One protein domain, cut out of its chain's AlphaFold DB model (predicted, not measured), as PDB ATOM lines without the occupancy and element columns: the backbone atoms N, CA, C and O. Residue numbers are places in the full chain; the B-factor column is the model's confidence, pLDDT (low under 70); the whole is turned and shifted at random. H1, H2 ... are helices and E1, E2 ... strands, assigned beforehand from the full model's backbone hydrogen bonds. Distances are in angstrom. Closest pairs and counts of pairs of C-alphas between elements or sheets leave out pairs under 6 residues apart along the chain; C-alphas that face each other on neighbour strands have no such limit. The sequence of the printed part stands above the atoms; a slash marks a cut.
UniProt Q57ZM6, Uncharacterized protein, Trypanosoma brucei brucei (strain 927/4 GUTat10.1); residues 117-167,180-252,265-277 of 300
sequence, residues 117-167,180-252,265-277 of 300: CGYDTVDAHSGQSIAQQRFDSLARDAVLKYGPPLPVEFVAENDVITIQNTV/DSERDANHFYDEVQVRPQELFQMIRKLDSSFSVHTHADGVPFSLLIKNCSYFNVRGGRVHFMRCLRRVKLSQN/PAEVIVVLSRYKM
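What this domain is: This is residues 117 to 167, 180 to 252 and 265 to 277 of the 300 residues of an uncharacterized protein of Trypanosoma brucei brucei (strain 927/4 GUTat10.1) (UniProt Q57ZM6). A long, strongly twisted sheet of five strands, built along E4, has H1 crossing over it towards one end, with H3 packed across H1 and the short H4 and H5 near H1's first residues. Towards the sheet's other end, E1 and E5 run side by side and the small H2 lies away from the other helices. The printed part has 137 residues, with five named helices and five named strands in the order H1 H2 E1 E2 H3 H4 H5 E3 E4 E5, and its class is mixed, helices and strands. The sheet is branched and mixed, with E1 and E5 parallel and its other neighbour pairs, E2 and E4, E3 and E4, and E4 and E5, antiparallel. The whole is compact, with a radius of gyration of the C-alphas of 16.5 A, and its outline is only just elongated, spanning 50 by 33 by 30 A.

How they stand to each other: H1, residues 130 to 146, is the hub, touching three helices. It is on the branched sheet of E1, residues 159 to 162, E2, residues 186 to 194, E3, residues 231 to 234, E4, residues 237 to 247, and E5, residues 267 to 273. Its height over the sheet is 10.8 A; it lies over E4 and runs across the strands, at 72 degrees to E4 on the local plane. H2, residues 152 to 157, touches no helix and is not on the sheet. E1 and E5 are parallel at 34 degrees, with N 161 and O 268 within hydrogen-bond range at 2.9 A. E2 lies on one side of E4, antiparallel at 158 degrees, with N 190 and O 242 at 2.9 A. H3, residues 196 to 206, touches H1, about perpendicular at 87 degrees; their closest C-alphas, those of Ala 142 and Ile 203, are 5.2 A apart. H3 only grazes the sheet, with its residues 196 to 199. H4, residues 212 to 216, only just touches H1, with 3 pairs of C-alphas within 8 A, the closest those of Ala 131 and Ala 216 at 5.8 A; H1 touches H4 with residues 131 to 132 alone. H5, residues 221 to 227, also only just touches H1, with 3 such pairs, the closest Gln 132 and Leu 224 at 6.7 A; here H1 uses residues 132 to 135 alone. H5 only grazes the sheet, with its residues 222 to 227. E3 and E4 form a hairpin, antiparallel at 139 degrees, with N 232 and O 239 at 2.9 A. E3 and E5 lie on the other side of E4 from E2, beside residues 237 to 240 and 241 to 247. E5 is antiparallel to E4 at 146 degrees, with N 243 and O 271 at 2.7 A. In H1, H2, H3, H4 and H5 every O i to N i+4 pair is within hydrogen-bond range.

Where its parts are: H1 begins at C-alpha 130 (125.462, 72.651, 211.821) and is 23.7 A long. H2 measures 8.7 A, E1 10.0 A and E2 26.0 A. H3 measures 15.4 A, H4 5.0 A and H5 9.9 A. E3 measures 9.6 A; E4, 31.5 A long, begins at C-alpha 237 (134.685, 64.348, 190.209). E5, 18.4 A, ends at C-alpha 273 (129.414, 80.647, 193.495).

The domain as a whole: The C-alphas farthest apart, those of Gly 218 and Asn 252, are 51.9 A apart. Residues 168 to 179 are not printed, with 18.0 A between C-alphas 167 and 180, and residues 253 to 264 are not printed, with 15.6 A between C-alphas 252 and 265. Of the links that are printed whole, none is long. Residues 117 to 129 hold no named element. The mean pLDDT of the printed part is 77.4; 40 residues are under 70, among them 151 to 167, 180 to 187 and 246 to 252.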
ATOM      1  N   CYS A 117     129.239  68.215 217.570       63.27
ATOM      2  CA  CYS A 117     127.891  68.504 217.133       63.27
ATOM      3  C   CYS A 117     127.506  67.347 216.219       63.27
ATOM      4  O   CYS A 117     128.077  67.218 215.135       63.27
ATOM      5  N   GLY A 118     126.575  66.504 216.671       69.65
ATOM      6  CA  GLY A 118     126.025  65.433 215.843       69.65
ATOM      7  C   GLY A 118     125.485  65.989 214.525       69.65
ATOM      8  O   GLY A 118     125.060  67.147 214.448       69.65
ATOM      9  N   TYR A 119     125.502  65.178 213.469       74.81
ATOM     10  CA  TYR A 119     125.076  65.647 212.145       74.81
ATOM     11  C   TYR A 119     123.605  66.090 212.123       74.81
ATOM     12  O   TYR A 119     123.238  66.998 211.373       74.81
ATOM     13  N   ASP A 120     122.779  65.494 212.982       75.62
ATOM     14  CA  ASP A 120     121.359  65.818 213.125       75.62
ATOM     15  C   ASP A 120     121.097  67.099 213.930       75.62
ATOM     16  O   ASP A 120     119.959  67.571 213.978       75.62
ATOM     17  N   THR A 121     122.127  67.712 214.523       81.66
ATOM     18  CA  THR A 121     121.986  69.018 215.165       81.66
ATOM     19  C   THR A 121     121.789  70.083 214.094       81.66
ATOM     20  O   THR A 121     122.668  70.355 213.271       81.66
ATOM     21  N   VAL A 122     120.611  70.695 214.110       83.17
ATOM     22  CA  VAL A 122     120.187  71.708 213.148       83.17
ATOM     23  C   VAL A 122     120.285  73.090 213.782       83.17
ATOM     24  O   VAL A 122     119.886  73.277 214.929       83.17
ATOM     25  N   ASP A 123     120.793  74.066 213.033       79.68
ATOM     26  CA  ASP A 123     120.701  75.467 213.430       79.68
ATOM     27  C   ASP A 123     119.236  75.923 213.372       79.68
ATOM     28  O   ASP A 123     118.560  75.786 212.347       79.68
ATOM     29  N   ALA A 124     118.754  76.475 214.485       82.51
ATOM     30  CA  ALA A 124     117.377  76.920 214.653       82.51
ATOM     31  C   ALA A 124     116.964  77.999 213.636       82.51
ATOM     32  O   ALA A 124     115.787  78.076 213.285       82.51
ATOM     33  N   HIS A 125     117.910  78.803 213.141       77.66
ATOM     34  CA  HIS A 125     117.626  79.909 212.224       77.66
ATOM     35  C   HIS A 125     117.581  79.453 210.763       77.66
ATOM     36  O   HIS A 125     116.661  79.801 210.025       77.66
ATOM     37  N   SER A 126     118.567  78.666 210.326       77.51
ATOM     38  CA  SER A 126     118.679  78.220 208.931       77.51
ATOM     39  C   SER A 126     117.948  76.912 208.622       77.51
ATOM     40  O   SER A 126     117.695  76.609 207.452       77.51
ATOM     41  N   GLY A 127     117.647  76.094 209.634       79.66
ATOM     42  CA  GLY A 127     117.099  74.752 209.442       79.66
ATOM     43  C   GLY A 127     118.081  73.771 208.782       79.66
ATOM     44  O   GLY A 127     117.662  72.711 208.304       79.66
ATOM     45  N   GLN A 128     119.373  74.112 208.716       75.36
ATOM     46  CA  GLN A 128     120.431  73.268 208.160       75.36
ATOM     47  C   GLN A 128     121.252  72.601 209.266       75.36
ATOM     48  O   GLN A 128     121.391  73.131 210.363       75.36
ATOM     49  N   SER A 129     121.818  71.432 208.959       82.11
ATOM     50  CA  SER A 129     122.762  70.756 209.853       82.11
ATOM     51  C   SER A 129     123.969  71.657 210.121       82.11
ATOM     52  O   SER A 129     124.619  72.113 209.175       82.11
ATOM     53  N   ILE A 130     124.292  71.869 211.397       83.77
ATOM     54  CA  ILE A 130     125.462  72.651 211.821       83.77
ATOM     55  C   ILE A 130     126.741  72.010 211.273       83.77
ATOM     56  O   ILE A 130     127.624  72.708 210.775       83.77
ATOM     57  N   ALA A 131     126.825  70.677 211.298       84.31
ATOM     58  CA  ALA A 131     127.954  69.938 210.737       84.31
ATOM     59  C   ALA A 131     128.093  70.177 209.223       84.31
ATOM     60  O   ALA A 131     129.198  70.407 208.735       84.31
ATOM     61  N   GLN A 132     126.979  70.201 208.479       88.59
ATOM     62  CA  GLN A 132     127.002  70.522 207.047       88.59
ATOM     63  C   GLN A 132     127.434  71.970 206.787       88.59
ATOM     64  O   GLN A 132     128.214  72.202 205.877       88.59
ATOM     65  N   GLN A 133     126.976  72.944 207.576       86.13
ATOM     66  CA  GLN A 133     127.390  74.342 207.412       86.13
ATOM     67  C   GLN A 133     128.880  74.543 207.685       86.13
ATOM     68  O   GLN A 133     129.563  75.231 206.925       86.13
ATOM     69  N   ARG A 134     129.396  73.902 208.741       88.22
ATOM     70  CA  ARG A 134     130.833  73.883 209.040       88.22
ATOM     71  C   ARG A 134     131.616  73.257 207.892       88.22
ATOM     72  O   ARG A 134     132.595  73.845 207.444       88.22
ATOM     73  N   PHE A 135     131.154  72.115 207.379       91.17
ATOM     74  CA  PHE A 135     131.754  71.470 206.215       91.17
ATOM     75  C   PHE A 135     131.741  72.373 204.975       91.17
ATOM     76  O   PHE A 135     132.773  72.520 204.330       91.17
ATOM     77  N   ASP A 136     130.609  73.000 204.653       91.03
ATOM     78  CA  ASP A 136     130.460  73.877 203.489       91.03
ATOM     79  C   ASP A 136     131.404  75.088 203.578       91.03
ATOM     80  O   ASP A 136     132.034  75.441 202.581       91.03
ATOM     81  N   SER A 137     131.549  75.697 204.764       90.17
ATOM     82  CA  SER A 137     132.507  76.790 204.997       90.17
ATOM     83  C   SER A 137     133.946  76.314 204.831       90.17
ATOM     84  O   SER A 137     134.710  76.920 204.086       90.17
ATOM     85  N   LEU A 138     134.301  75.200 205.475       91.56
ATOM     86  CA  LEU A 138     135.649  74.640 205.423       91.56
ATOM     87  C   LEU A 138     136.039  74.253 203.993       91.56
ATOM     88  O   LEU A 138     137.141  74.551 203.544       91.56
ATOM     89  N   ALA A 139     135.124  73.629 203.252       92.47
ATOM     90  CA  ALA A 139     135.356  73.224 201.875       92.47
ATOM     91  C   ALA A 139     135.493  74.430 200.938       92.47
ATOM     92  O   ALA A 139     136.353  74.422 200.059       92.47
ATOM     93  N   ARG A 140     134.680  75.476 201.133       91.66
ATOM     94  CA  ARG A 140     134.786  76.730 200.380       91.66
ATOM     95  C   ARG A 140     136.148  77.389 200.601       91.66
ATOM     96  O   ARG A 140     136.827  77.729 199.635       91.66
ATOM     97  N   ASP A 141     136.557  77.526 201.856       90.75
ATOM     98  CA  ASP A 141     137.804  78.201 202.219       90.75
ATOM     99  C   ASP A 141     139.024  77.373 201.764       90.75
ATOM    100  O   ASP A 141     139.995  77.919 201.237       90.75
ATOM    101  N   ALA A 142     138.946  76.041 201.860       92.09
ATOM    102  CA  ALA A 142     139.988  75.131 201.392       92.09
ATOM    103  C   ALA A 142     140.180  75.193 199.871       92.09
ATOM    104  O   ALA A 142     141.313  75.205 199.399       92.09
ATOM    105  N   VAL A 143     139.090  75.256 199.103       92.07
ATOM    106  CA  VAL A 143     139.150  75.364 197.638       92.07
ATOM    107  C   VAL A 143     139.660  76.735 197.194       92.07
ATOM    108  O   VAL A 143     140.435  76.804 196.248       92.07
ATOM    109  N   LEU A 144     139.281  77.822 197.870       88.65
ATOM    110  CA  LEU A 144     139.806  79.155 197.546       88.65
ATOM    111  C   LEU A 144     141.307  79.278 197.845       88.65
ATOM    112  O   LEU A 144     142.018  79.935 197.094       88.65
ATOM    113  N   LYS A 145     141.796  78.638 198.915       88.24
ATOM    114  CA  LYS A 145     143.198  78.749 199.346       88.24
ATOM    115  C   LYS A 145     144.140  77.726 198.704       88.24
ATOM    116  O   LYS A 145     145.291  78.048 198.431       88.24
ATOM    117  N   TYR A 146     143.681  76.491 198.508       90.99
ATOM    118  CA  TYR A 146     144.503  75.359 198.056       90.99
ATOM    119  C   TYR A 146     143.953  74.667 196.806       90.99
ATOM    120  O   TYR A 146     144.452  73.603 196.428       90.99
ATOM    121  N   GLY A 147     142.907  75.222 196.194       88.01
ATOM    122  CA  GLY A 147     142.357  74.703 194.952       88.01
ATOM    123  C   GLY A 147     143.308  74.881 193.766       88.01
ATOM    124  O   GLY A 147     144.380  75.477 193.893       88.01
ATOM    125  N   PRO A 148     142.921  74.358 192.592       86.58
ATOM    126  CA  PRO A 148     143.686  74.538 191.367       86.58
ATOM    127  C   PRO A 148     143.935  76.026 191.085       86.58
ATOM    128  O   PRO A 148     143.020  76.831 191.279       86.58
ATOM    129  N   PRO A 149     145.138  76.407 190.624       82.15
ATOM    130  CA  PRO A 149     145.461  77.803 190.351       82.15
ATOM    131  C   PRO A 149     144.558  78.389 189.257       82.15
ATOM    132  O   PRO A 149     143.849  77.674 188.537       82.15
ATOM    133  N   LEU A 150     144.523  79.715 189.169       75.25
ATOM    134  CA  LEU A 150     143.938  80.390 188.013       75.25
ATOM    135  C   LEU A 150     144.867  80.241 186.797       75.25
ATOM    136  O   LEU A 150     146.065  80.025 186.994       75.25
ATOM    137  N   PRO A 151     144.338  80.324 185.561       69.84
ATOM    138  CA  PRO A 151     145.168  80.361 184.357       69.84
ATOM    139  C   PRO A 151     146.258  81.431 184.482       69.84
ATOM    140  O   PRO A 151     145.984  82.532 184.963       69.84
ATOM    141  N   VAL A 152     147.491  81.098 184.098       65.55
ATOM    142  CA  VAL A 152     148.665  81.972 184.295       65.55
ATOM    143  C   VAL A 152     148.486  83.290 183.547       65.55
ATOM    144  O   VAL A 152     148.848  84.344 184.059       65.55
ATOM    145  N   GLU A 153     147.846  83.227 182.383       66.07
ATOM    146  CA  GLU A 153     147.493  84.370 181.546       66.07
ATOM    147  C   GLU A 153     146.593  85.346 182.314       66.07
ATOM    148  O   GLU A 153     146.815  86.551 182.307       66.07
ATOM    149  N   PHE A 154     145.631  84.817 183.074       66.80
ATOM    150  CA  PHE A 154     144.715  85.629 183.868       66.80
ATOM    151  C   PHE A 154     145.412  86.308 185.053       66.80
ATOM    152  O   PHE A 154     145.100  87.450 185.381       66.80
ATOM    153  N   VAL A 155     146.340  85.606 185.710       68.15
ATOM    154  CA  VAL A 155     147.076  86.135 186.872       68.15
ATOM    155  C   VAL A 155     148.120  87.170 186.449       68.15
ATOM    156  O   VAL A 155     148.351  88.121 187.181       68.15
ATOM    157  N   ALA A 156     148.738  87.017 185.277       65.53
ATOM    158  CA  ALA A 156     149.711  87.985 184.772       65.53
ATOM    159  C   ALA A 156     149.071  89.343 184.429       65.53
ATOM    160  O   ALA A 156     149.710  90.378 184.586       65.53
ATOM    161  N   GLU A 157     147.813  89.338 183.981       64.50
ATOM    162  CA  GLU A 157     147.080  90.543 183.571       64.50
ATOM    163  C   GLU A 157     146.329  91.244 184.716       64.50
ATOM    164  O   GLU A 157     145.861  92.370 184.540       64.50
ATOM    165  N   ASN A 158     146.140  90.592 185.869       61.89
ATOM    166  CA  ASN A 158     145.262  91.088 186.931       61.89
ATOM    167  C   ASN A 158     145.890  90.915 188.318       61.89
ATOM    168  O   ASN A 158     146.446  89.861 188.621       61.89
ATOM    169  N   ASP A 159     145.702  91.897 189.204       65.53
ATOM    170  CA  ASP A 159     146.064  91.745 190.616       65.53
ATOM    171  C   ASP A 159     144.943  90.979 191.339       65.53
ATOM    172  O   ASP A 159     143.835  91.485 191.547       65.53
ATOM    173  N   VAL A 160     145.170  89.692 191.617       60.32
ATOM    174  CA  VAL A 160     144.125  88.779 192.101       60.32
ATOM    175  C   VAL A 160     144.075  88.763 193.626       60.32
ATOM    176  O   VAL A 160     144.945  88.193 194.286       60.32
ATOM    177  N   ILE A 161     142.971  89.256 194.192       62.94
ATOM    178  CA  ILE A 161     142.693  89.210 195.628       62.94
ATOM    179  C   ILE A 161     141.648  88.129 195.927       62.94
ATOM    180  O   ILE A 161     140.494  88.152 195.490       62.94
ATOM    181  N   THR A 162     142.052  87.135 196.719       59.69
ATOM    182  CA  THR A 162     141.133  86.100 197.208       59.69
ATOM    183  C   THR A 162     140.506  86.565 198.516       59.69
ATOM    184  O   THR A 162     141.171  86.580 199.552       59.69
ATOM    185  N   ILE A 163     139.217  86.913 198.500       59.61
ATOM    186  CA  ILE A 163     138.517  87.317 199.725       59.61
ATOM    187  C   ILE A 163     138.251  86.080 200.584       59.61
ATOM    188  O   ILE A 163     137.300  85.324 200.376       59.61
ATOM    189  N   GLN A 164     139.091  85.894 201.599       52.49
ATOM    190  CA  GLN A 164     138.830  84.975 202.699       52.49
ATOM    191  C   GLN A 164     137.845  85.648 203.665       52.49
ATOM    192  O   GLN A 164     138.234  86.363 204.577       52.49
ATOM    193  N   ASN A 165     136.548  85.420 203.449       41.41
ATOM    194  CA  ASN A 165     135.512  85.543 204.478       41.41
ATOM    195  C   ASN A 165     135.465  86.889 205.255       41.41
ATOM    196  O   ASN A 165     135.490  86.907 206.483       41.41
ATOM    197  N   THR A 166     135.285  88.025 204.575       33.32
ATOM    198  CA  THR A 166     134.849  89.286 205.213       33.32
ATOM    199  C   THR A 166     133.329  89.306 205.405       33.32
ATOM    200  O   THR A 166     132.608  90.159 204.900       33.32
ATOM    201  N   VAL A 167     132.804  88.339 206.157       35.18
ATOM    202  CA  VAL A 167     131.443  88.406 206.709       35.18
ATOM    203  C   VAL A 167     131.562  88.125 208.194       35.18
ATOM    204  O   VAL A 167     131.327  87.002 208.626       35.18
ATOM    205  N   ASP A 180     126.671  99.251 195.104       39.53
ATOM    206  CA  ASP A 180     126.758 100.204 193.988       39.53
ATOM    207  C   ASP A 180     127.869  99.838 192.995       39.53
ATOM    208  O   ASP A 180     127.700  99.994 191.787       39.53
ATOM    209  N   SER A 181     128.940  99.188 193.460       47.71
ATOM    210  CA  SER A 181     129.994  98.654 192.582       47.71
ATOM    211  C   SER A 181     129.561  97.413 191.775       47.71
ATOM    212  O   SER A 181     130.359  96.853 191.023       47.71
ATOM    213  N   GLU A 182     128.354  96.874 191.993       50.48
ATOM    214  CA  GLU A 182     127.872  95.627 191.369       50.48
ATOM    215  C   GLU A 182     127.440  95.839 189.906       50.48
ATOM    216  O   GLU A 182     127.470  94.890 189.122       50.48
ATOM    217  N   ARG A 183     127.099  97.078 189.512       47.76
ATOM    218  CA  ARG A 183     126.633  97.400 188.150       47.76
ATOM    219  C   ARG A 183     127.742  97.473 187.098       47.76
ATOM    220  O   ARG A 183     127.484  97.087 185.964       47.76
ATOM    221  N   ASP A 184     128.955  97.871 187.482       48.97
ATOM    222  CA  ASP A 184     130.074  98.081 186.543       48.97
ATOM    223  C   ASP A 184     131.147  96.980 186.595       48.97
ATOM    224  O   ASP A 184     132.197  97.078 185.956       48.97
ATOM    225  N   ALA A 185     130.909  95.911 187.360       58.99
ATOM    226  CA  ALA A 185     131.882  94.840 187.509       58.99
ATOM    227  C   ALA A 185     131.730  93.769 186.418       58.99
ATOM    228  O   ALA A 185     130.685  93.125 186.279       58.99
ATOM    229  N   ASN A 186     132.818  93.510 185.691       61.91
ATOM    230  CA  ASN A 186     132.891  92.388 184.760       61.91
ATOM    231  C   ASN A 186     133.025  91.081 185.552       61.91
ATOM    232  O   ASN A 186     133.994  90.887 186.292       61.91
ATOM    233  N   HIS A 187     132.034  90.201 185.401       64.63
ATOM    234  CA  HIS A 187     131.993  88.896 186.054       64.63
ATOM    235  C   HIS A 187     132.463  87.806 185.088       64.63
ATOM    236  O   HIS A 187     131.877  87.605 184.023       64.63
ATOM    237  N   PHE A 188     133.472  87.049 185.499       70.02
ATOM    238  CA  PHE A 188     133.953  85.863 184.807       70.02
ATOM    239  C   PHE A 188     133.635  84.629 185.640       70.02
ATOM    240  O   PHE A 188     133.601  84.671 186.870       70.02
ATOM    241  N   TYR A 189     133.381  83.516 184.961       75.57
ATOM    242  CA  TYR A 189     133.084  82.253 185.613       75.57
ATOM    243  C   TYR A 189     133.996  81.176 185.066       75.57
ATOM    244  O   TYR A 189     134.058  80.979 183.854       75.57
ATOM    245  N   ASP A 190     134.627  80.450 185.974       76.78
ATOM    246  CA  ASP A 190     135.522  79.355 185.652       76.78
ATOM    247  C   ASP A 190     135.039  78.070 186.333       76.78
ATOM    248  O   ASP A 190     134.783  78.051 187.543       76.78
ATOM    249  N   GLU A 191     134.854  77.015 185.539       84.76
ATOM    250  CA  GLU A 191     134.448  75.701 186.034       84.76
ATOM    251  C   GLU A 191     135.685  74.848 186.288       84.76
ATOM    252  O   GLU A 191     136.418  74.489 185.369       84.76
ATOM    253  N   VAL A 192     135.862  74.436 187.538       86.50
ATOM    254  CA  VAL A 192     136.996  73.619 187.957       86.50
ATOM    255  C   VAL A 192     136.504  72.258 188.417       86.50
ATOM    256  O   VAL A 192     135.440  72.127 189.026       86.50
ATOM    257  N   GLN A 193     137.308  71.231 188.148       90.89
ATOM    258  CA  GLN A 193     137.057  69.865 188.587       90.89
ATOM    259  C   GLN A 193     138.226  69.330 189.412       90.89
ATOM    260  O   GLN A 193     139.382  69.457 189.019       90.89
ATOM    261  N   VAL A 194     137.909  68.673 190.524       91.44
ATOM    262  CA  VAL A 194     138.883  68.016 191.408       91.44
ATOM    263  C   VAL A 194     138.394  66.621 191.781       91.44
ATOM    264  O   VAL A 194     137.192  66.326 191.744       91.44
ATOM    265  N   ARG A 195     139.310  65.728 192.145       92.73
ATOM    266  CA  ARG A 195     138.949  64.433 192.736       92.73
ATOM    267  C   ARG A 195     138.517  64.633 194.193       92.73
ATOM    268  O   ARG A 195     139.041  65.512 194.875       92.73
ATOM    269  N   PRO A 196     137.613  63.804 194.743       92.39
ATOM    270  CA  PRO A 196     137.267  63.892 196.161       92.39
ATOM    271  C   PRO A 196     138.467  63.700 197.091       92.39
ATOM    272  O   PRO A 196     138.500  64.323 198.146       92.39
ATOM    273  N   GLN A 197     139.450  62.870 196.713       91.45
ATOM    274  CA  GLN A 197     140.670  62.706 197.514       91.45
ATOM    275  C   GLN A 197     141.463  64.019 197.578       91.45
ATOM    276  O   GLN A 197     141.910  64.413 198.651       91.45
ATOM    277  N   GLU A 198     141.575  64.733 196.452       93.19
ATOM    278  CA  GLU A 198     142.230  66.045 196.380       93.19
ATOM    279  C   GLU A 198     141.486  67.067 197.243       93.19
ATOM    280  O   GLU A 198     142.108  67.754 198.045       93.19
ATOM    281  N   LEU A 199     140.151  67.113 197.162       94.12
ATOM    282  CA  LEU A 199     139.341  67.986 198.017       94.12
ATOM    283  C   LEU A 199     139.546  67.673 199.508       94.12
ATOM    284  O   LEU A 199     139.689  68.585 200.317       94.12
ATOM    285  N   PHE A 200     139.591  66.393 199.880       92.84
ATOM    286  CA  PHE A 200     139.864  65.991 201.259       92.84
ATOM    287  C   PHE A 200     141.260  66.444 201.713       92.84
ATOM    288  O   PHE A 200     141.411  66.941 202.825       92.84
ATOM    289  N   GLN A 201     142.276  66.345 200.847       92.39
ATOM    290  CA  GLN A 201     143.617  66.863 201.135       92.39
ATOM    291  C   GLN A 201     143.637  68.387 201.277       92.39
ATOM    292  O   GLN A 201     144.286  68.885 202.189       92.39
ATOM    293  N   MET A 202     142.923  69.132 200.425       93.81
ATOM    294  CA  MET A 202     142.798  70.592 200.551       93.81
ATOM    295  C   MET A 202     142.190  70.975 201.898       93.81
ATOM    296  O   MET A 202     142.709  71.854 202.582       93.81
ATOM    297  N   ILE A 203     141.125  70.276 202.303       93.55
ATOM    298  CA  ILE A 203     140.488  70.476 203.606       93.55
ATOM    299  C   ILE A 203     141.479  70.182 204.736       93.55
ATOM    300  O   ILE A 203     141.619  71.007 205.629       93.55
ATOM    301  N   ARG A 204     142.231  69.077 204.669       92.25
ATOM    302  CA  ARG A 204     143.238  68.745 205.692       92.25
ATOM    303  C   ARG A 204     144.449  69.679 205.718       92.25
ATOM    304  O   ARG A 204     145.096  69.799 206.750       92.25
ATOM    305  N   LYS A 205     144.775  70.338 204.603       92.11
ATOM    306  CA  LYS A 205     145.791  71.404 204.576       92.11
ATOM    307  C   LYS A 205     145.310  72.659 205.298       92.11
ATOM    308  O   LYS A 205     146.130  73.366 205.875       92.11
ATOM    309  N   LEU A 206     144.008  72.939 205.245       90.95
ATOM    310  CA  LEU A 206     143.403  74.057 205.961       90.95
ATOM    311  C   LEU A 206     143.193  73.736 207.447       90.95
ATOM    312  O   LEU A 206     143.508  74.565 208.293       90.95
ATOM    313  N   ASP A 207     142.695  72.538 207.746       90.52
ATOM    314  CA  ASP A 207     142.460  72.021 209.091       90.52
ATOM    315  C   ASP A 207     143.002  70.589 209.206       90.52
ATOM    316  O   ASP A 207     142.369  69.615 208.789       90.52
ATOM    317  N   SER A 208     144.194  70.456 209.790       89.07
ATOM    318  CA  SER A 208     144.895  69.174 209.928       89.07
ATOM    319  C   SER A 208     144.144  68.154 210.786       89.07
ATOM    320  O   SER A 208     144.315  66.943 210.579       89.07
ATOM    321  N   SER A 209     143.294  68.643 211.697       86.93
ATOM    322  CA  SER A 209     142.477  67.850 212.616       86.93
ATOM    323  C   SER A 209     141.179  67.344 211.986       86.93
ATOM    324  O   SER A 209     140.507  66.486 212.559       86.93
ATOM    325  N   PHE A 210     140.831  67.820 210.784       87.54
ATOM    326  CA  PHE A 210     139.601  67.417 210.124       87.54
ATOM    327  C   PHE A 210     139.567  65.905 209.863       87.54
ATOM    328  O   PHE A 210     140.350  65.347 209.087       87.54
ATOM    329  N   SER A 211     138.575  65.255 210.462       86.41
ATOM    330  CA  SER A 211     138.215  63.865 210.216       86.41
ATOM    331  C   SER A 211     136.701  63.740 210.167       86.41
ATOM    332  O   SER A 211     135.970  64.337 210.953       86.41
ATOM    333  N   VAL A 212     136.216  62.932 209.229       84.47
ATOM    334  CA  VAL A 212     134.782  62.703 209.013       84.47
ATOM    335  C   VAL A 212     134.105  62.112 210.251       84.47
ATOM    336  O   VAL A 212     132.953  62.420 210.541       84.47
ATOM    337  N   HIS A 213     134.831  61.291 211.005       81.39
ATOM    338  CA  HIS A 213     134.307  60.659 212.210       81.39
ATOM    339  C   HIS A 213     134.125  61.686 213.325       81.39
ATOM    340  O   HIS A 213     133.079  61.716 213.964       81.39
ATOM    341  N   THR A 214     135.106  62.572 213.511       79.34
ATOM    342  CA  THR A 214     135.101  63.541 214.611       79.34
ATOM    343  C   THR A 214     134.278  64.794 214.304       79.34
ATOM    344  O   THR A 214     133.661  65.362 215.205       79.34
ATOM    345  N   HIS A 215     134.226  65.215 213.038       81.96
ATOM    346  CA  HIS A 215     133.590  66.468 212.618       81.96
ATOM    347  C   HIS A 215     132.192  66.285 212.020       81.96
ATOM    348  O   HIS A 215     131.433  67.251 211.946       81.96
ATOM    349  N   ALA A 216     131.857  65.077 211.563       79.79
ATOM    350  CA  ALA A 216     130.605  64.802 210.862       79.79
ATOM    351  C   ALA A 216     129.919  63.507 211.320       79.79
ATOM    352  O   ALA A 216     129.100  62.973 210.576       79.79
ATOM    353  N   ASP A 217     130.231  63.008 212.521       80.85
ATOM    354  CA  ASP A 217     129.521  61.881 213.148       80.85
ATOM    355  C   ASP A 217     129.485  60.614 212.265       80.85
ATOM    356  O   ASP A 217     128.479  59.923 212.122       80.85
ATOM    357  N   GLY A 218     130.585  60.362 211.545       78.50
ATOM    358  CA  GLY A 218     130.713  59.217 210.637       78.50
ATOM    359  C   GLY A 218     129.944  59.343 209.316       78.50
ATOM    360  O   GLY A 218     129.943  58.406 208.514       78.50
ATOM    361  N   VAL A 219     129.317  60.489 209.033       82.13
ATOM    362  CA  VAL A 219     128.629  60.735 207.758       82.13
ATOM    363  C   VAL A 219     129.631  60.664 206.610       82.13
ATOM    364  O   VAL A 219     130.528  61.500 206.545       82.13
ATOM    365  N   PRO A 220     129.471  59.751 205.635       86.42
ATOM    366  CA  PRO A 220     130.460  59.572 204.582       86.42
ATOM    367  C   PRO A 220     130.786  60.883 203.863       86.42
ATOM    368  O   PRO A 220     129.888  61.619 203.455       86.42
ATOM    369  N   PHE A 221     132.071  61.146 203.623       89.78
ATOM    370  CA  PHE A 221     132.524  62.370 202.945       89.78
ATOM    371  C   PHE A 221     131.863  62.584 201.578       89.78
ATOM    372  O   PHE A 221     131.536  63.704 201.198       89.78
ATOM    373  N   SER A 222     131.574  61.499 200.857       87.71
ATOM    374  CA  SER A 222     130.823  61.555 199.601       87.71
ATOM    375  C   SER A 222     129.416  62.147 199.763       87.71
ATOM    376  O   SER A 222     128.914  62.783 198.837       87.71
ATOM    377  N   LEU A 223     128.778  61.966 200.924       85.24
ATOM    378  CA  LEU A 223     127.485  62.560 201.252       85.24
ATOM    379  C   LEU A 223     127.625  64.036 201.637       85.24
ATOM    380  O   LEU A 223     126.802  64.836 201.198       85.24
ATOM    381  N   LEU A 224     128.673  64.398 202.387       88.67
ATOM    382  CA  LEU A 224     128.987  65.795 202.711       88.67
ATOM    383  C   LEU A 224     129.176  66.623 201.436       88.67
ATOM    384  O   LEU A 224     128.515  67.646 201.270       88.67
ATOM    385  N   ILE A 225     129.983  66.126 200.489       91.06
ATOM    386  CA  ILE A 225     130.200  66.785 199.192       91.06
ATOM    387  C   ILE A 225     128.886  66.909 198.416       91.06
ATOM    388  O   ILE A 225     128.578  67.979 197.906       91.06
ATOM    389  N   LYS A 226     128.095  65.831 198.321       87.33
ATOM    390  CA  LYS A 226     126.821  65.841 197.577       87.33
ATOM    391  C   LYS A 226     125.798  66.835 198.130       87.33
ATOM    392  O   LYS A 226     124.909  67.246 197.391       87.33
ATOM    393  N   ASN A 227     125.882  67.159 199.416       86.46
ATOM    394  CA  ASN A 227     124.989  68.110 200.071       86.46
ATOM    395  C   ASN A 227     125.522  69.550 200.058       86.46
ATOM    396  O   ASN A 227     124.756  70.457 200.381       86.46
ATOM    397  N   CYS A 228     126.787  69.758 199.688       88.73
ATOM    398  CA  CYS A 228     127.408  71.074 199.637       88.73
ATOM    399  C   CYS A 228     126.891  71.872 198.437       88.73
ATOM    400  O   CYS A 228     126.950  71.423 197.292       88.73
ATOM    401  N   SER A 229     126.401  73.086 198.691       84.95
ATOM    402  CA  SER A 229     125.759  73.917 197.658       84.95
ATOM    403  C   SER A 229     126.714  74.484 196.595       84.95
ATOM    404  O   SER A 229     126.268  74.917 195.529       84.95
ATOM    405  N   TYR A 230     128.020  74.475 196.861       88.44
ATOM    406  CA  TYR A 230     129.058  74.931 195.929       88.44
ATOM    407  C   TYR A 230     129.484  73.851 194.936       88.44
ATOM    408  O   TYR A 230     130.165  74.153 193.957       88.44
ATOM    409  N   PHE A 231     129.108  72.595 195.190       91.71
ATOM    410  CA  PHE A 231     129.657  71.443 194.497       91.71
ATOM    411  C   PHE A 231     128.609  70.700 193.687       91.71
ATOM    412  O   PHE A 231     127.470  70.501 194.104       91.71
ATOM    413  N   ASN A 232     129.038  70.199 192.537       88.92
ATOM    414  CA  ASN A 232     128.298  69.218 191.769       88.92
ATOM    415  C   ASN A 232     129.167  67.995 191.523       88.92
ATOM    416  O   ASN A 232     130.259  68.080 190.965       88.92
ATOM    417  N   VAL A 233     128.672  66.835 191.938       87.45
ATOM    418  CA  VAL A 233     129.401  65.580 191.784       87.45
ATOM    419  C   VAL A 233     128.925  64.887 190.515       87.45
ATOM    420  O   VAL A 233     127.839  64.306 190.492       87.45
ATOM    421  N   ARG A 234     129.750  64.915 189.464       83.50
ATOM    422  CA  ARG A 234     129.494  64.221 188.191       83.50
ATOM    423  C   ARG A 234     130.755  63.509 187.702       83.50
ATOM    424  O   ARG A 234     131.860  64.035 187.817       83.50
ATOM    425  N   GLY A 235     130.587  62.294 187.175       78.71
ATOM    426  CA  GLY A 235     131.693  61.491 186.636       78.71
ATOM    427  C   GLY A 235     132.792  61.176 187.658       78.71
ATOM    428  O   GLY A 235     133.966  61.227 187.320       78.71
ATOM    429  N   GLY A 236     132.425  60.943 188.924       83.10
ATOM    430  CA  GLY A 236     133.387  60.699 190.008       83.10
ATOM    431  C   GLY A 236     134.226  61.914 190.437       83.10
ATOM    432  O   GLY A 236     135.085  61.776 191.301       83.10
ATOM    433  N   ARG A 237     133.973  63.105 189.880       88.89
ATOM    434  CA  ARG A 237     134.685  64.348 190.209       88.89
ATOM    435  C   ARG A 237     133.770  65.349 190.897       88.89
ATOM    436  O   ARG A 237     132.549  65.302 190.733       88.89
ATOM    437  N   VAL A 238     134.374  66.246 191.663       91.19
ATOM    438  CA  VAL A 238     133.716  67.385 192.301       91.19
ATOM    439  C   VAL A 238     133.934  68.604 191.418       91.19
ATOM    440  O   VAL A 238     135.073  68.992 191.178       91.19
ATOM    441  N   HIS A 239     132.845  69.173 190.919       90.88
ATOM    442  CA  HIS A 239     132.843  70.354 190.061       90.88
ATOM    443  C   HIS A 239     132.411  71.562 190.883       90.88
ATOM    444  O   HIS A 239     131.460  71.456 191.662       90.88
ATOM    445  N   PHE A 240     133.083  72.694 190.712       90.00
ATOM    446  CA  PHE A 240     132.744  73.959 191.359       90.00
ATOM    447  C   PHE A 240     132.995  75.141 190.424       90.00
ATOM    448  O   PHE A 240     133.804  75.055 189.504       90.00
ATOM    449  N   MET A 241     132.283  76.242 190.664       84.62
ATOM    450  CA  MET A 241     132.358  77.450 189.843       84.62
ATOM    451  C   MET A 241     133.029  78.582 190.619       84.62
ATOM    452  O   MET A 241     132.460  79.092 191.594       84.62
ATOM    453  N   ARG A 242     134.202  79.015 190.157       82.86
ATOM    454  CA  ARG A 242     134.830  80.263 190.596       82.86
ATOM    455  C   ARG A 242     134.163  81.425 189.869       82.86
ATOM    456  O   ARG A 242     133.993  81.375 188.657       82.86
ATOM    457  N   CYS A 243     133.753  82.440 190.610       79.83
ATOM    458  CA  CYS A 243     133.283  83.712 190.095       79.83
ATOM    459  C   CYS A 243     134.385  84.738 190.341       79.83
ATOM    460  O   CYS A 243     134.775  84.962 191.485       79.83
ATOM    461  N   LEU A 244     134.904  85.311 189.267       74.39
ATOM    462  CA  LEU A 244     135.918  86.347 189.304       74.39
ATOM    463  C   LEU A 244     135.249  87.666 188.968       74.39
ATOM    464  O   LEU A 244     134.570  87.781 187.949       74.39
ATOM    465  N   ARG A 245     135.424  88.651 189.830       71.78
ATOM    466  CA  ARG A 245     134.848  89.978 189.684       71.78
ATOM    467  C   ARG A 245     135.991  90.963 189.536       71.78
ATOM    468  O   ARG A 245     136.727  91.173 190.493       71.78
ATOM    469  N   ARG A 246     136.125  91.568 188.358       68.00
ATOM    470  CA  ARG A 246     137.081  92.658 188.138       68.00
ATOM    471  C   ARG A 246     136.466  93.951 188.669       68.00
ATOM    472  O   ARG A 246     135.415  94.373 188.182       68.00
ATOM    473  N   VAL A 247     137.086  94.539 189.682       65.27
ATOM    474  CA  VAL A 247     136.700  95.821 190.273       65.27
ATOM    475  C   VAL A 247     137.724  96.852 189.818       65.27
ATOM    476  O   VAL A 247     138.927  96.667 189.979       65.27
ATOM    477  N   LYS A 248     137.247  97.930 189.194       65.94
ATOM    478  CA  LYS A 248     138.100  99.086 188.918       65.94
ATOM    479  C   LYS A 248     138.359  99.786 190.244       65.94
ATOM    480  O   LYS A 248     137.403 100.083 190.963       65.94
ATOM    481  N   LEU A 249     139.625 100.029 190.565       60.58
ATOM    482  CA  LEU A 249     139.999 100.805 191.736       60.58
ATOM    483  C   LEU A 249     139.501 102.240 191.514       60.58
ATOM    484  O   LEU A 249     140.120 103.025 190.808       60.58
ATOM    485  N   SER A 250     138.320 102.576 192.033       53.55
ATOM    486  CA  SER A 250     137.819 103.945 191.937       53.55
ATOM    487  C   SER A 250     138.719 104.818 192.803       53.55
ATOM    488  O   SER A 250     138.659 104.725 194.030       53.55
ATOM    489  N   GLN A 251     139.535 105.666 192.172       47.85
ATOM    490  CA  GLN A 251     140.305 106.727 192.820       47.85
ATOM    491  C   GLN A 251     139.353 107.750 193.468       47.85
ATOM    492  O   GLN A 251     139.150 108.854 192.978       47.85
ATOM    493  N   ASN A 252     138.725 107.385 194.583       42.32
ATOM    494  CA  ASN A 252     137.903 108.282 195.391       42.32
ATOM    495  C   ASN A 252     138.660 108.677 196.658       42.32
ATOM    496  O   ASN A 252     138.148 108.584 197.765       42.32
ATOM    497  N   PRO A 265     146.144  98.714 187.268       54.51
ATOM    498  CA  PRO A 265     145.930  97.344 187.697       54.51
ATOM    499  C   PRO A 265     144.515  97.222 188.256       54.51
ATOM    500  O   PRO A 265     144.126  97.901 189.206       54.51
ATOM    501  N   ALA A 266     143.713  96.363 187.637       60.60
ATOM    502  CA  ALA A 266     142.386  96.076 188.145       60.60
ATOM    503  C   ALA A 266     142.469  94.960 189.182       60.60
ATOM    504  O   ALA A 266     143.061  93.910 188.927       60.60
ATOM    505  N   GLU A 267     141.817  95.176 190.319       68.32
ATOM    506  CA  GLU A 267     141.698  94.163 191.353       68.32
ATOM    507  C   GLU A 267     140.668  93.120 190.914       68.32
ATOM    508  O   GLU A 267     139.543  93.449 190.517       68.32
ATOM    509  N   VAL A 268     141.032  91.842 190.981       68.67
ATOM    510  CA  VAL A 268     140.092  90.747 190.743       68.67
ATOM    511  C   VAL A 268     139.771  90.041 192.044       68.67
ATOM    512  O   VAL A 268     140.596  89.338 192.617       68.67
ATOM    513  N   ILE A 269     138.508  90.144 192.439       77.27
ATOM    514  CA  ILE A 269     137.941  89.440 193.578       77.27
ATOM    515  C   ILE A 269     137.482  88.049 193.137       77.27
ATOM    516  O   ILE A 269     136.635  87.918 192.252       77.27
ATOM    517  N   VAL A 270     137.983  87.003 193.793       76.32
ATOM    518  CA  VAL A 270     137.579  85.611 193.526       76.32
ATOM    519  C   VAL A 270     136.643  85.093 194.616       76.32
ATOM    520  O   VAL A 270     136.986  85.087 195.798       76.32
ATOM    521  N   VAL A 271     135.469  84.599 194.218       81.60
ATOM    522  CA  VAL A 271     134.451  84.012 195.107       81.60
ATOM    523  C   VAL A 271     133.979  82.667 194.556       81.60
ATOM    524  O   VAL A 271     133.888  82.469 193.349       81.60
ATOM    525  N   LEU A 272     133.617  81.726 195.429       84.32
ATOM    526  CA  LEU A 272     132.909  80.513 195.010       84.32
ATOM    527  C   LEU A 272     131.406  80.767 194.916       84.32
ATOM    528  O   LEU A 272     130.747  81.122 195.894       84.32
ATOM    529  N   SER A 273     130.853  80.542 193.729       74.06
ATOM    530  CA  SER A 273     129.414  80.647 193.495       74.06
ATOM    531  C   SER A 273     128.713  79.314 193.774       74.06
ATOM    532  O   SER A 273     129.308  78.240 193.667       74.06
ATOM    533  N   ARG A 274     127.424  79.362 194.142       80.40
ATOM    534  CA  ARG A 274     126.600  78.143 194.229       80.40
ATOM    535  C   ARG A 274     126.576  77.465 192.867       80.40
ATOM    536  O   ARG A 274     126.359  78.133 191.855       80.40
ATOM    537  N   TYR A 275     126.729  76.145 192.844       72.04
ATOM    538  CA  TYR A 275     126.762  75.409 191.590       72.04
ATOM    539  C   TYR A 275     125.363  75.366 190.972       72.04
ATOM    540  O   TYR A 275     124.540  74.496 191.264       72.04
ATOM    541  N   LYS A 276     125.065  76.330 190.107       61.95
ATOM    542  CA  LYS A 276     123.892  76.297 189.244       61.95
ATOM    543  C   LYS A 276     124.356  75.717 187.915       61.95
ATOM    544  O   LYS A 276     125.166  76.341 187.237       61.95
ATOM    545  N   MET A 277     123.869  74.524 187.554       50.60
ATOM    546  CA  MET A 277     124.079  74.006 186.201       50.60
ATOM    547  C   MET A 277     123.677  75.101 185.212       50.60
ATOM    548  O   MET A 277     122.536  75.569 185.247       50.60
TER     549      MET A 277